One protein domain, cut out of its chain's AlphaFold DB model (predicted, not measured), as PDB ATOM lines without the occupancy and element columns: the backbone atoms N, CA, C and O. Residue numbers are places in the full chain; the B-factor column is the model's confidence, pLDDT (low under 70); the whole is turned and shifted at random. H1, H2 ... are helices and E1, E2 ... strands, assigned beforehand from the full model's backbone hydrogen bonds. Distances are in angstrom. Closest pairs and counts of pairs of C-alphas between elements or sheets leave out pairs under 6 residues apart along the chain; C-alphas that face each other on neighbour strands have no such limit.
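AT A GLANCE: This is residues 164 to 236 of the 243 residues of an uncharacterized protein of Gaeumannomyces tritici (strain R3-111a-1) (UniProt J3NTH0). A long, twisted sheet of three strands, folded back and forth as two hairpins in a row, has helix H1 packed on one face, while its other face is bare of named helices. A second helix, H2, leads away from one end of the sheet, and its residues 230 to 236 stick out free. The printed part has 73 residues, with H1, E1, E2, E3 and H2 in this order along it; the sheet runs E1, E2, E3, all antiparallel, and the class is mixed, helices and strands. The whole is loose, with a radius of gyration of the C-alphas of 15.5 A, and elongated, spanning 52 by 26 by 17 A.

IN THESE COORDINATES: Find C-alpha 165 at (207.119, 328.014, 260.511); from there H1 runs over residues 165 to 175, 15.6 A from first to last C-alpha. Next look at C-alpha 186 at (197.779, 341.581, 255.502), where E1, residues 186 to 192, begins its 19.0 A. E2, residues 197 to 207, covers 27.6 A and bends by 60 degrees at residue 204. E3, residues 210 to 221, covers 28.3 A and bends by 73 degrees at residue 216. H2, residues 225 to 236, is 16.5 A long and ends at C-alpha 236, (187.900, 301.310, 253.378).

HOW THE PARTS SIT: Start with the sheet, a meander, each strand the antiparallel neighbour of the one before. E1 and E2 form a hairpin, their directions at 152 degrees; look for N 189 and O 200, 2.8 A apart and within hydrogen-bond range. E2 and E3 form the next hairpin, at 166 degrees, with N 203 and O 213 at 2.8 A and N 219 and O 199 at 2.8 A. E1 and E3 are the edge strands. H1 is on the sheet, which gives two layers, a helix on one face of a sheet; its closest C-alphas to E1 are those of Pro 166 and Ile 189, 6.1 A apart. H2 is not on the sheet; its closest C-alphas to E1 are those of Gly 225 and Ala 192, 7.7 A apart. H1 and H2 are apart. In H1 and H2 every O i to N i+4 pair is within hydrogen-bond range.

THE WHOLE: The C-alphas of Gly 208 and Cys 236, the two farthest apart, are 52.2 A from each other. The printed part has no cut. You will find tight links from E1 to E2, E2 to E3 and E3 to H2, and a short one from H1 to E1. Mean pLDDT of the printed part is 86.1; residues 221 to 222 are under 70.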
ATOM      1  N   PRO A 164     209.546 330.597 263.799       82.12
ATOM      2  CA  PRO A 164     208.228 330.004 263.614       82.12
ATOM      3  C   PRO A 164     207.968 329.680 262.137       82.12
ATOM      4  O   PRO A 164     208.175 330.522 261.267       82.12
ATOM      5  N   GLU A 165     207.466 328.479 261.862       85.06
ATOM      6  CA  GLU A 165     207.119 328.014 260.511       85.06
ATOM      7  C   GLU A 165     206.270 329.018 259.711       85.06
ATOM      8  O   GLU A 165     206.669 329.368 258.595       85.06
ATOM      9  N   PRO A 166     205.189 329.609 260.263       86.19
ATOM     10  CA  PRO A 166     204.421 330.573 259.493       86.19
ATOM     11  C   PRO A 166     205.162 331.892 259.227       86.19
ATOM     12  O   PRO A 166     204.871 332.550 258.230       86.19
ATOM     13  N   GLU A 167     206.121 332.293 260.073       86.44
ATOM     14  CA  GLU A 167     206.975 333.455 259.791       86.44
ATOM     15  C   GLU A 167     207.958 333.144 258.659       86.44
ATOM     16  O   GLU A 167     208.130 333.957 257.749       86.44
ATOM     17  N   ALA A 168     208.562 331.951 258.672       89.12
ATOM     18  CA  ALA A 168     209.441 331.497 257.599       89.12
ATOM     19  C   ALA A 168     208.691 331.427 256.256       89.12
ATOM     20  O   ALA A 168     209.168 331.969 255.257       89.12
ATOM     21  N   ALA A 169     207.486 330.845 256.244       91.88
ATOM     22  CA  ALA A 169     206.632 330.762 255.058       91.88
ATOM     23  C   ALA A 169     206.210 332.149 254.542       91.88
ATOM     24  O   ALA A 169     206.243 332.414 253.334       91.88
ATOM     25  N   ALA A 170     205.846 333.059 255.452       92.06
ATOM     26  CA  ALA A 170     205.526 334.436 255.105       92.06
ATOM     27  C   ALA A 170     206.722 335.158 254.480       92.06
ATOM     28  O   ALA A 170     206.575 335.752 253.412       92.06
ATOM     29  N   LEU A 171     207.903 335.082 255.098       90.00
ATOM     30  CA  LEU A 171     209.095 335.745 254.579       90.00
ATOM     31  C   LEU A 171     209.477 335.193 253.207       90.00
ATOM     32  O   LEU A 171     209.633 335.991 252.287       90.00
ATOM     33  N   ALA A 172     209.529 333.864 253.053       90.19
ATOM     34  CA  ALA A 172     209.811 333.204 251.778       90.19
ATOM     35  C   ALA A 172     208.875 333.702 250.664       90.19
ATOM     36  O   ALA A 172     209.339 334.076 249.593       90.19
ATOM     37  N   THR A 173     207.576 333.827 250.954       91.69
ATOM     38  CA  THR A 173     206.584 334.354 250.001       91.69
ATOM     39  C   THR A 173     206.804 335.836 249.678       91.69
ATOM     40  O   THR A 173     206.551 336.278 248.560       91.69
ATOM     41  N   LEU A 174     207.210 336.652 250.655       90.38
ATOM     42  CA  LEU A 174     207.331 338.105 250.488       90.38
ATOM     43  C   LEU A 174     208.600 338.523 249.736       90.38
ATOM     44  O   LEU A 174     208.589 339.591 249.116       90.38
ATOM     45  N   ILE A 175     209.653 337.706 249.795       86.50
ATOM     46  CA  ILE A 175     210.935 337.948 249.114       86.50
ATOM     47  C   ILE A 175     211.010 337.323 247.714       86.50
ATOM     48  O   ILE A 175     211.959 337.593 246.990       86.50
ATOM     49  N   GLU A 176     210.022 336.519 247.307       87.06
ATOM     50  CA  GLU A 176     209.974 335.948 245.955       87.06
ATOM     51  C   GLU A 176     210.149 337.034 244.872       87.06
ATOM     52  O   GLU A 176     209.455 338.064 244.897       87.06
ATOM     53  N   PRO A 177     211.009 336.814 243.859       82.50
ATOM     54  CA  PRO A 177     211.205 337.784 242.794       82.50
ATOM     55  C   PRO A 177     209.894 338.168 242.109       82.50
ATOM     56  O   PRO A 177     209.066 337.338 241.739       82.50
ATOM     57  N   GLY A 178     209.710 339.470 241.905       84.81
ATOM     58  CA  GLY A 178     208.501 340.015 241.291       84.81
ATOM     59  C   GLY A 178     207.357 340.273 242.274       84.81
ATOM     60  O   GLY A 178     206.430 341.015 241.922       84.81
ATOM     61  N   ARG A 179     207.432 339.777 243.517       87.62
ATOM     62  CA  ARG A 179     206.550 340.248 244.588       87.62
ATOM     63  C   ARG A 179     206.899 341.683 244.959       87.62
ATOM     64  O   ARG A 179     208.038 342.132 244.910       87.62
ATOM     65  N   LYS A 180     205.858 342.443 245.289       89.19
ATOM     66  CA  LYS A 180     205.962 343.844 245.707       89.19
ATOM     67  C   LYS A 180     205.167 344.005 246.996       89.19
ATOM     68  O   LYS A 180     204.022 344.467 246.925       89.19
ATOM     69  N   PRO A 181     205.715 343.554 248.141       90.94
ATOM     70  CA  PRO A 181     205.050 343.718 249.422       90.94
ATOM     71  C   PRO A 181     204.768 345.200 249.664       90.94
ATOM     72  O   PRO A 181     205.552 346.070 249.282       90.94
ATOM     73  N   LYS A 182     203.622 345.501 250.274       95.00
ATOM     74  CA  LYS A 182     203.228 346.869 250.610       95.00
ATOM     75  C   LYS A 182     202.968 346.956 252.096       95.00
ATOM     76  O   LYS A 182     202.341 346.070 252.670       95.00
ATOM     77  N   LYS A 183     203.409 348.061 252.687       95.69
ATOM     78  CA  LYS A 183     203.071 348.400 254.064       95.69
ATOM     79  C   LYS A 183     201.552 348.338 254.271       95.69
ATOM     80  O   LYS A 183     200.788 348.685 253.368       95.69
ATOM     81  N   ASP A 184     201.149 347.872 255.448       96.12
ATOM     82  CA  ASP A 184     199.766 347.708 255.900       96.12
ATOM     83  C   ASP A 184     198.964 346.634 255.141       96.12
ATOM     84  O   ASP A 184     197.779 346.442 255.409       96.12
ATOM     85  N   ASN A 185     199.578 345.896 254.204       95.75
ATOM     86  CA  ASN A 185     198.951 344.695 253.650       95.75
ATOM     87  C   ASN A 185     198.977 343.570 254.681       95.75
ATOM     88  O   ASN A 185     199.911 343.461 255.476       95.75
ATOM     89  N   ILE A 186     197.939 342.740 254.633       95.69
ATOM     90  CA  ILE A 186     197.779 341.581 255.502       95.69
ATOM     91  C   ILE A 186     198.036 340.331 254.666       95.69
ATOM     92  O   ILE A 186     197.438 340.155 253.603       95.69
ATOM     93  N   LEU A 187     198.927 339.481 255.155       94.44
ATOM     94  CA  LEU A 187     199.206 338.158 254.629       94.44
ATOM     95  C   LEU A 187     198.588 337.133 255.576       94.44
ATOM     96  O   LEU A 187     198.786 337.216 256.784       94.44
ATOM     97  N   VAL A 188     197.841 336.178 255.033       95.44
ATOM     98  CA  VAL A 188     197.333 335.035 255.797       95.44
ATOM     99  C   VAL A 188     198.142 333.817 255.395       95.44
ATOM    100  O   VAL A 188     198.252 333.521 254.204       95.44
ATOM    101  N   ILE A 189     198.697 333.131 256.385       92.44
ATOM    102  CA  ILE A 189     199.416 331.876 256.217       92.44
ATOM    103  C   ILE A 189     198.505 330.760 256.699       92.44
ATOM    104  O   ILE A 189     198.069 330.772 257.847       92.44
ATOM    105  N   CYS A 190     198.205 329.835 255.792       93.12
ATOM    106  CA  CYS A 190     197.529 328.579 256.080       93.12
ATOM    107  C   CYS A 190     198.558 327.471 255.883       93.12
ATOM    108  O   CYS A 190     198.860 327.098 254.747       93.12
ATOM    109  N   ASP A 191     199.131 327.013 256.983       86.00
ATOM    110  CA  ASP A 191     200.054 325.894 257.002       86.00
ATOM    111  C   ASP A 191     199.265 324.623 257.300       86.00
ATOM    112  O   ASP A 191     198.820 324.394 258.417       86.00
ATOM    113  N   ALA A 192     199.023 323.820 256.267       88.56
ATOM    114  CA  ALA A 192     198.262 322.585 256.373       88.56
ATOM    115  C   ALA A 192     199.194 321.377 256.247       88.56
ATOM    116  O   ALA A 192     199.317 320.767 255.180       88.56
ATOM    117  N   GLY A 193     199.857 321.042 257.351       83.31
ATOM    118  CA  GLY A 193     200.810 319.946 257.432       83.31
ATOM    119  C   GLY A 193     200.177 318.555 257.563       83.31
ATOM    120  O   GLY A 193     198.962 318.338 257.512       83.31
ATOM    121  N   GLY A 194     201.042 317.555 257.760       78.31
ATOM    122  CA  GLY A 194     200.616 316.162 257.924       78.31
ATOM    123  C   GLY A 194     199.917 315.885 259.258       78.31
ATOM    124  O   GLY A 194     198.990 315.082 259.302       78.31
ATOM    125  N   GLY A 195     200.326 316.554 260.339       70.56
ATOM    126  CA  GLY A 195     199.733 316.380 261.672       70.56
ATOM    127  C   GLY A 195     198.914 317.577 262.154       70.56
ATOM    128  O   GLY A 195     197.846 317.389 262.729       70.56
ATOM    129  N   ILE A 196     199.407 318.789 261.910       73.50
ATOM    130  CA  ILE A 196     198.852 320.045 262.423       73.50
ATOM    131  C   ILE A 196     198.460 320.914 261.232       73.50
ATOM    132  O   ILE A 196     199.133 320.875 260.199       73.50
ATOM    133  N   VAL A 197     197.370 321.659 261.384       79.50
ATOM    134  CA  VAL A 197     197.033 322.785 260.517       79.50
ATOM    135  C   VAL A 197     197.073 324.052 261.359       79.50
ATOM    136  O   VAL A 197     196.323 324.148 262.328       79.50
ATOM    137  N   ASP A 198     197.911 325.009 260.977       79.50
ATOM    138  CA  ASP A 198     198.057 326.315 261.614       79.50
ATOM    139  C   ASP A 198     197.581 327.428 260.670       79.50
ATOM    140  O   ASP A 198     197.890 327.461 259.476       79.50
ATOM    141  N   LEU A 199     196.817 328.374 261.208       86.38
ATOM    142  CA  LEU A 199     196.335 329.552 260.498       86.38
ATOM    143  C   LEU A 199     196.728 330.802 261.272       86.38
ATOM    144  O   LEU A 199     196.344 330.966 262.426       86.38
ATOM    145  N   ILE A 200     197.441 331.716 260.627       86.75
ATOM    146  CA  ILE A 200     197.879 332.970 261.247       86.75
ATOM    147  C   ILE A 200     197.883 334.100 260.227       86.75
ATOM    148  O   ILE A 200     197.958 333.879 259.015       86.75
ATOM    149  N   SER A 201     197.771 335.334 260.711       92.25
ATOM    150  CA  SER A 201     197.810 336.519 259.862       92.25
ATOM    151  C   SER A 201     198.893 337.487 260.309       92.25
ATOM    152  O   SER A 201     199.029 337.779 261.494       92.25
ATOM    153  N   TYR A 202     199.626 338.026 259.343       93.00
ATOM    154  CA  TYR A 202     200.666 339.023 259.551       93.00
ATOM    155  C   TYR A 202     200.324 340.306 258.816       93.00
ATOM    156  O   TYR A 202     199.906 340.280 257.658       93.00
ATOM    157  N   LYS A 203     200.557 341.445 259.457       96.38
ATOM    158  CA  LYS A 203     200.547 342.752 258.809       96.38
ATOM    159  C   LYS A 203     201.981 343.158 258.483       96.38
ATOM    160  O   LYS A 203     202.863 343.089 259.335       96.38
ATOM    161  N   ILE A 204     202.205 343.621 257.258       95.75
ATOM    162  CA  ILE A 204     203.511 344.113 256.813       95.75
ATOM    163  C   ILE A 204     203.744 345.516 257.381       95.75
ATOM    164  O   ILE A 204     203.092 346.481 256.970       95.75
ATOM    165  N   ASP A 205     204.708 345.652 258.286       90.94
ATOM    166  CA  ASP A 205     205.061 346.928 258.912       90.94
ATOM    167  C   ASP A 205     206.098 347.705 258.092       90.94
ATOM    168  O   ASP A 205     206.055 348.942 258.026       90.94
ATOM    169  N   LYS A 206     207.036 346.984 257.460       92.06
ATOM    170  CA  LYS A 206     208.111 347.534 256.617       92.06
ATOM    171  C   LYS A 206     208.400 346.608 255.438       92.06
ATOM    172  O   LYS A 206     208.217 345.402 255.532       92.06
ATOM    173  N   THR A 207     208.870 347.183 254.333       89.19
ATOM    174  CA  THR A 207     209.164 346.469 253.075       89.19
ATOM    175  C   THR A 207     210.645 346.533 252.685       89.19
ATOM    176  O   THR A 207     210.990 346.185 251.564       89.19
ATOM    177  N   GLY A 208     211.515 347.022 253.571       80.62
ATOM    178  CA  GLY A 208     212.951 347.158 253.319       80.62
ATOM    179  C   GLY A 208     213.730 347.498 254.596       80.62
ATOM    180  O   GLY A 208     213.793 348.679 254.945       80.62
ATOM    181  N   PRO A 209     214.301 346.501 255.304       82.75
ATOM    182  CA  PRO A 209     214.018 345.060 255.196       82.75
ATOM    183  C   PRO A 209     212.545 344.735 255.507       82.75
ATOM    184  O   PRO A 209     211.838 345.546 256.120       82.75
ATOM    185  N   VAL A 210     212.061 343.578 255.040       86.12
ATOM    186  CA  VAL A 210     210.693 343.129 255.338       86.12
ATOM    187  C   VAL A 210     210.574 342.893 256.839       86.12
ATOM    188  O   VAL A 210     211.366 342.167 257.428       86.12
ATOM    189  N   ALA A 211     209.586 343.531 257.456       86.81
ATOM    190  CA  ALA A 211     209.230 343.306 258.847       86.81
ATOM    191  C   ALA A 211     207.715 343.193 258.950       86.81
ATOM    192  O   ALA A 211     206.983 343.943 258.291       86.81
ATOM    193  N   MET A 212     207.261 342.266 259.781       91.75
ATOM    194  CA  MET A 212     205.854 341.968 259.965       91.75
ATOM    195  C   MET A 212     205.550 341.712 261.434       91.75
ATOM    196  O   MET A 212     206.419 341.284 262.192       91.75
ATOM    197  N   SER A 213     204.308 341.979 261.809       87.06
ATOM    198  CA  SER A 213     203.762 341.675 263.124       87.06
ATOM    199  C   SER A 213     202.476 340.886 262.963       87.06
ATOM    200  O   SER A 213     201.744 341.054 261.983       87.06
ATOM    201  N   GLU A 214     202.213 340.001 263.915       84.38
ATOM    202  CA  GLU A 214     200.955 339.271 263.981       84.38
ATOM    203  C   GLU A 214     199.780 340.260 264.026       84.38
ATOM    204  O   GLU A 214     199.770 341.217 264.806       84.38
ATOM    205  N   TYR A 215     198.816 340.076 263.126       90.75
ATOM    206  CA  TYR A 215     197.648 340.947 263.010       90.75
ATOM    207  C   TYR A 215     196.486 340.444 263.870       90.75
ATOM    208  O   TYR A 215     195.816 341.228 264.543       90.75
ATOM    209  N   VAL A 216     196.271 339.132 263.850       86.75
ATOM    210  CA  VAL A 216     195.340 338.396 264.708       86.75
ATOM    211  C   VAL A 216     196.061 337.145 265.175       86.75
ATOM    212  O   VAL A 216     196.763 336.534 264.367       86.75
ATOM    213  N   GLU A 217     195.836 336.796 266.445       79.75
ATOM    214  CA  GLU A 217     196.369 335.586 267.067       79.75
ATOM    215  C   GLU A 217     196.105 334.358 266.192       79.75
ATOM    216  O   GLU A 217     194.969 334.119 265.761       79.75
ATOM    217  N   GLY A 218     197.165 333.611 265.902       76.00
ATOM    218  CA  GLY A 218     197.079 332.371 265.156       76.00
ATOM    219  C   GLY A 218     196.257 331.303 265.879       76.00
ATOM    220  O   GLY A 218     196.175 331.252 267.104       76.00
ATOM    221  N   THR A 219     195.663 330.406 265.102       73.38
ATOM    222  CA  THR A 219     194.950 329.230 265.603       73.38
ATOM    223  C   THR A 219     195.499 327.987 264.935       73.38
ATOM    224  O   THR A 219     195.638 327.976 263.713       73.38
ATOM    225  N   GLY A 220     195.741 326.940 265.713       71.12
ATOM    226  CA  GLY A 220     196.193 325.645 265.222       71.12
ATOM    227  C   GLY A 220     195.309 324.521 265.731       71.12
ATOM    228  O   GLY A 220     194.760 324.616 266.832       71.12
ATOM    229  N   ASP A 221     195.168 323.461 264.941       67.62
ATOM    230  CA  ASP A 221     194.494 322.239 265.377       67.62
ATOM    231  C   ASP A 221     195.142 320.988 264.766       67.62
ATOM    232  O   ASP A 221     195.776 321.018 263.706       67.62
ATOM    233  N   LEU A 222     194.969 319.854 265.437       68.50
ATOM    234  CA  LEU A 222     195.483 318.559 265.007       68.50
ATOM    235  C   LEU A 222     194.510 317.926 264.007       68.50
ATOM    236  O   LEU A 222     193.830 316.945 264.297       68.50
ATOM    237  N   CYS A 223     194.423 318.528 262.824       74.56
ATOM    238  CA  CYS A 223     193.520 318.115 261.748       74.56
ATOM    239  C   CYS A 223     194.229 317.983 260.387       74.56
ATOM    240  O   CYS A 223     193.601 318.094 259.333       74.56
ATOM    241  N   GLY A 224     195.542 317.730 260.410       77.38
ATOM    242  CA  GLY A 224     196.367 317.573 259.212       77.38
ATOM    243  C   GLY A 224     196.057 316.325 258.374       77.38
ATOM    244  O   GLY A 224     195.179 315.513 258.688       77.38
ATOM    245  N   GLY A 225     196.822 316.138 257.296       82.12
ATOM    246  CA  GLY A 225     196.602 315.072 256.305       82.12
ATOM    247  C   GLY A 225     196.491 313.650 256.878       82.12
ATOM    248  O   GLY A 225     195.723 312.834 256.374       82.12
ATOM    249  N   ALA A 226     197.163 313.356 257.988       78.50
ATOM    250  CA  ALA A 226     197.075 312.055 258.635       78.50
ATOM    251  C   ALA A 226     195.675 311.702 259.164       78.50
ATOM    252  O   ALA A 226     195.302 310.527 259.182       78.50
ATOM    253  N   PHE A 227     194.892 312.698 259.584       79.44
ATOM    254  CA  PHE A 227     193.511 312.492 260.031       79.44
ATOM    255  C   PHE A 227     192.596 312.183 258.847       79.44
ATOM    256  O   PHE A 227     191.700 311.342 258.948       79.44
ATOM    257  N   ILE A 228     192.884 312.789 257.693       86.50
ATOM    258  CA  ILE A 228     192.224 312.477 256.423       86.50
ATOM    259  C   ILE A 228     192.529 311.025 256.027       86.50
ATOM    260  O   ILE A 228     191.605 310.264 255.729       86.50
ATOM    261  N   ASP A 229     193.795 310.606 256.110       84.62
ATOM    262  CA  ASP A 229     194.208 309.227 255.826       84.62
ATOM    263  C   ASP A 229     193.555 308.217 256.778       84.62
ATOM    264  O   ASP A 229     193.107 307.149 256.348       84.62
ATOM    265  N   ALA A 230     193.469 308.534 258.071       80.44
ATOM    266  CA  ALA A 230     192.806 307.690 259.062       80.44
ATOM    267  C   ALA A 230     191.303 307.543 258.768       80.44
ATOM    268  O   ALA A 230     190.769 306.425 258.778       80.44
ATOM    269  N   ALA A 231     190.627 308.646 258.436       84.62
ATOM    270  CA  ALA A 231     189.226 308.629 258.033       84.62
ATOM    271  C   ALA A 231     189.018 307.790 256.762       84.62
ATOM    272  O   ALA A 231     188.106 306.956 256.709       84.62
ATOM    273  N   PHE A 232     189.896 307.942 255.769       89.38
ATOM    274  CA  PHE A 232     189.858 307.156 254.538       89.38
ATOM    275  C   PHE A 232     190.067 305.657 254.800       89.38
ATOM    276  O   PHE A 232     189.285 304.832 254.318       89.38
ATOM    277  N   LYS A 233     191.055 305.289 255.626       87.00
ATOM    278  CA  LYS A 233     191.282 303.896 256.050       87.00
ATOM    279  C   LYS A 233     190.038 303.308 256.709       87.00
ATOM    280  O   LYS A 233     189.617 302.221 256.327       87.00
ATOM    281  N   ASN A 234     189.395 304.042 257.617       86.12
ATOM    282  CA  ASN A 234     188.166 303.595 258.279       86.12
ATOM    283  C   ASN A 234     187.023 303.343 257.274       86.12
ATOM    284  O   ASN A 234     186.324 302.330 257.357       86.12
ATOM    285  N   ILE A 235     186.851 304.224 256.281       92.56
ATOM    286  CA  ILE A 235     185.876 304.026 255.194       92.56
ATOM    287  C   ILE A 235     186.188 302.739 254.418       92.56
ATOM    288  O   ILE A 235     185.286 301.933 254.169       92.56
ATOM    289  N   CYS A 236     187.456 302.519 254.068       91.94
ATOM    290  CA  CYS A 236     187.900 301.310 253.378       91.94
ATOM    291  C   CYS A 236     187.646 300.047 254.213       91.94
ATOM    292  O   CYS A 236     187.045 299.103 253.701       91.94
TER     293      CYS A 236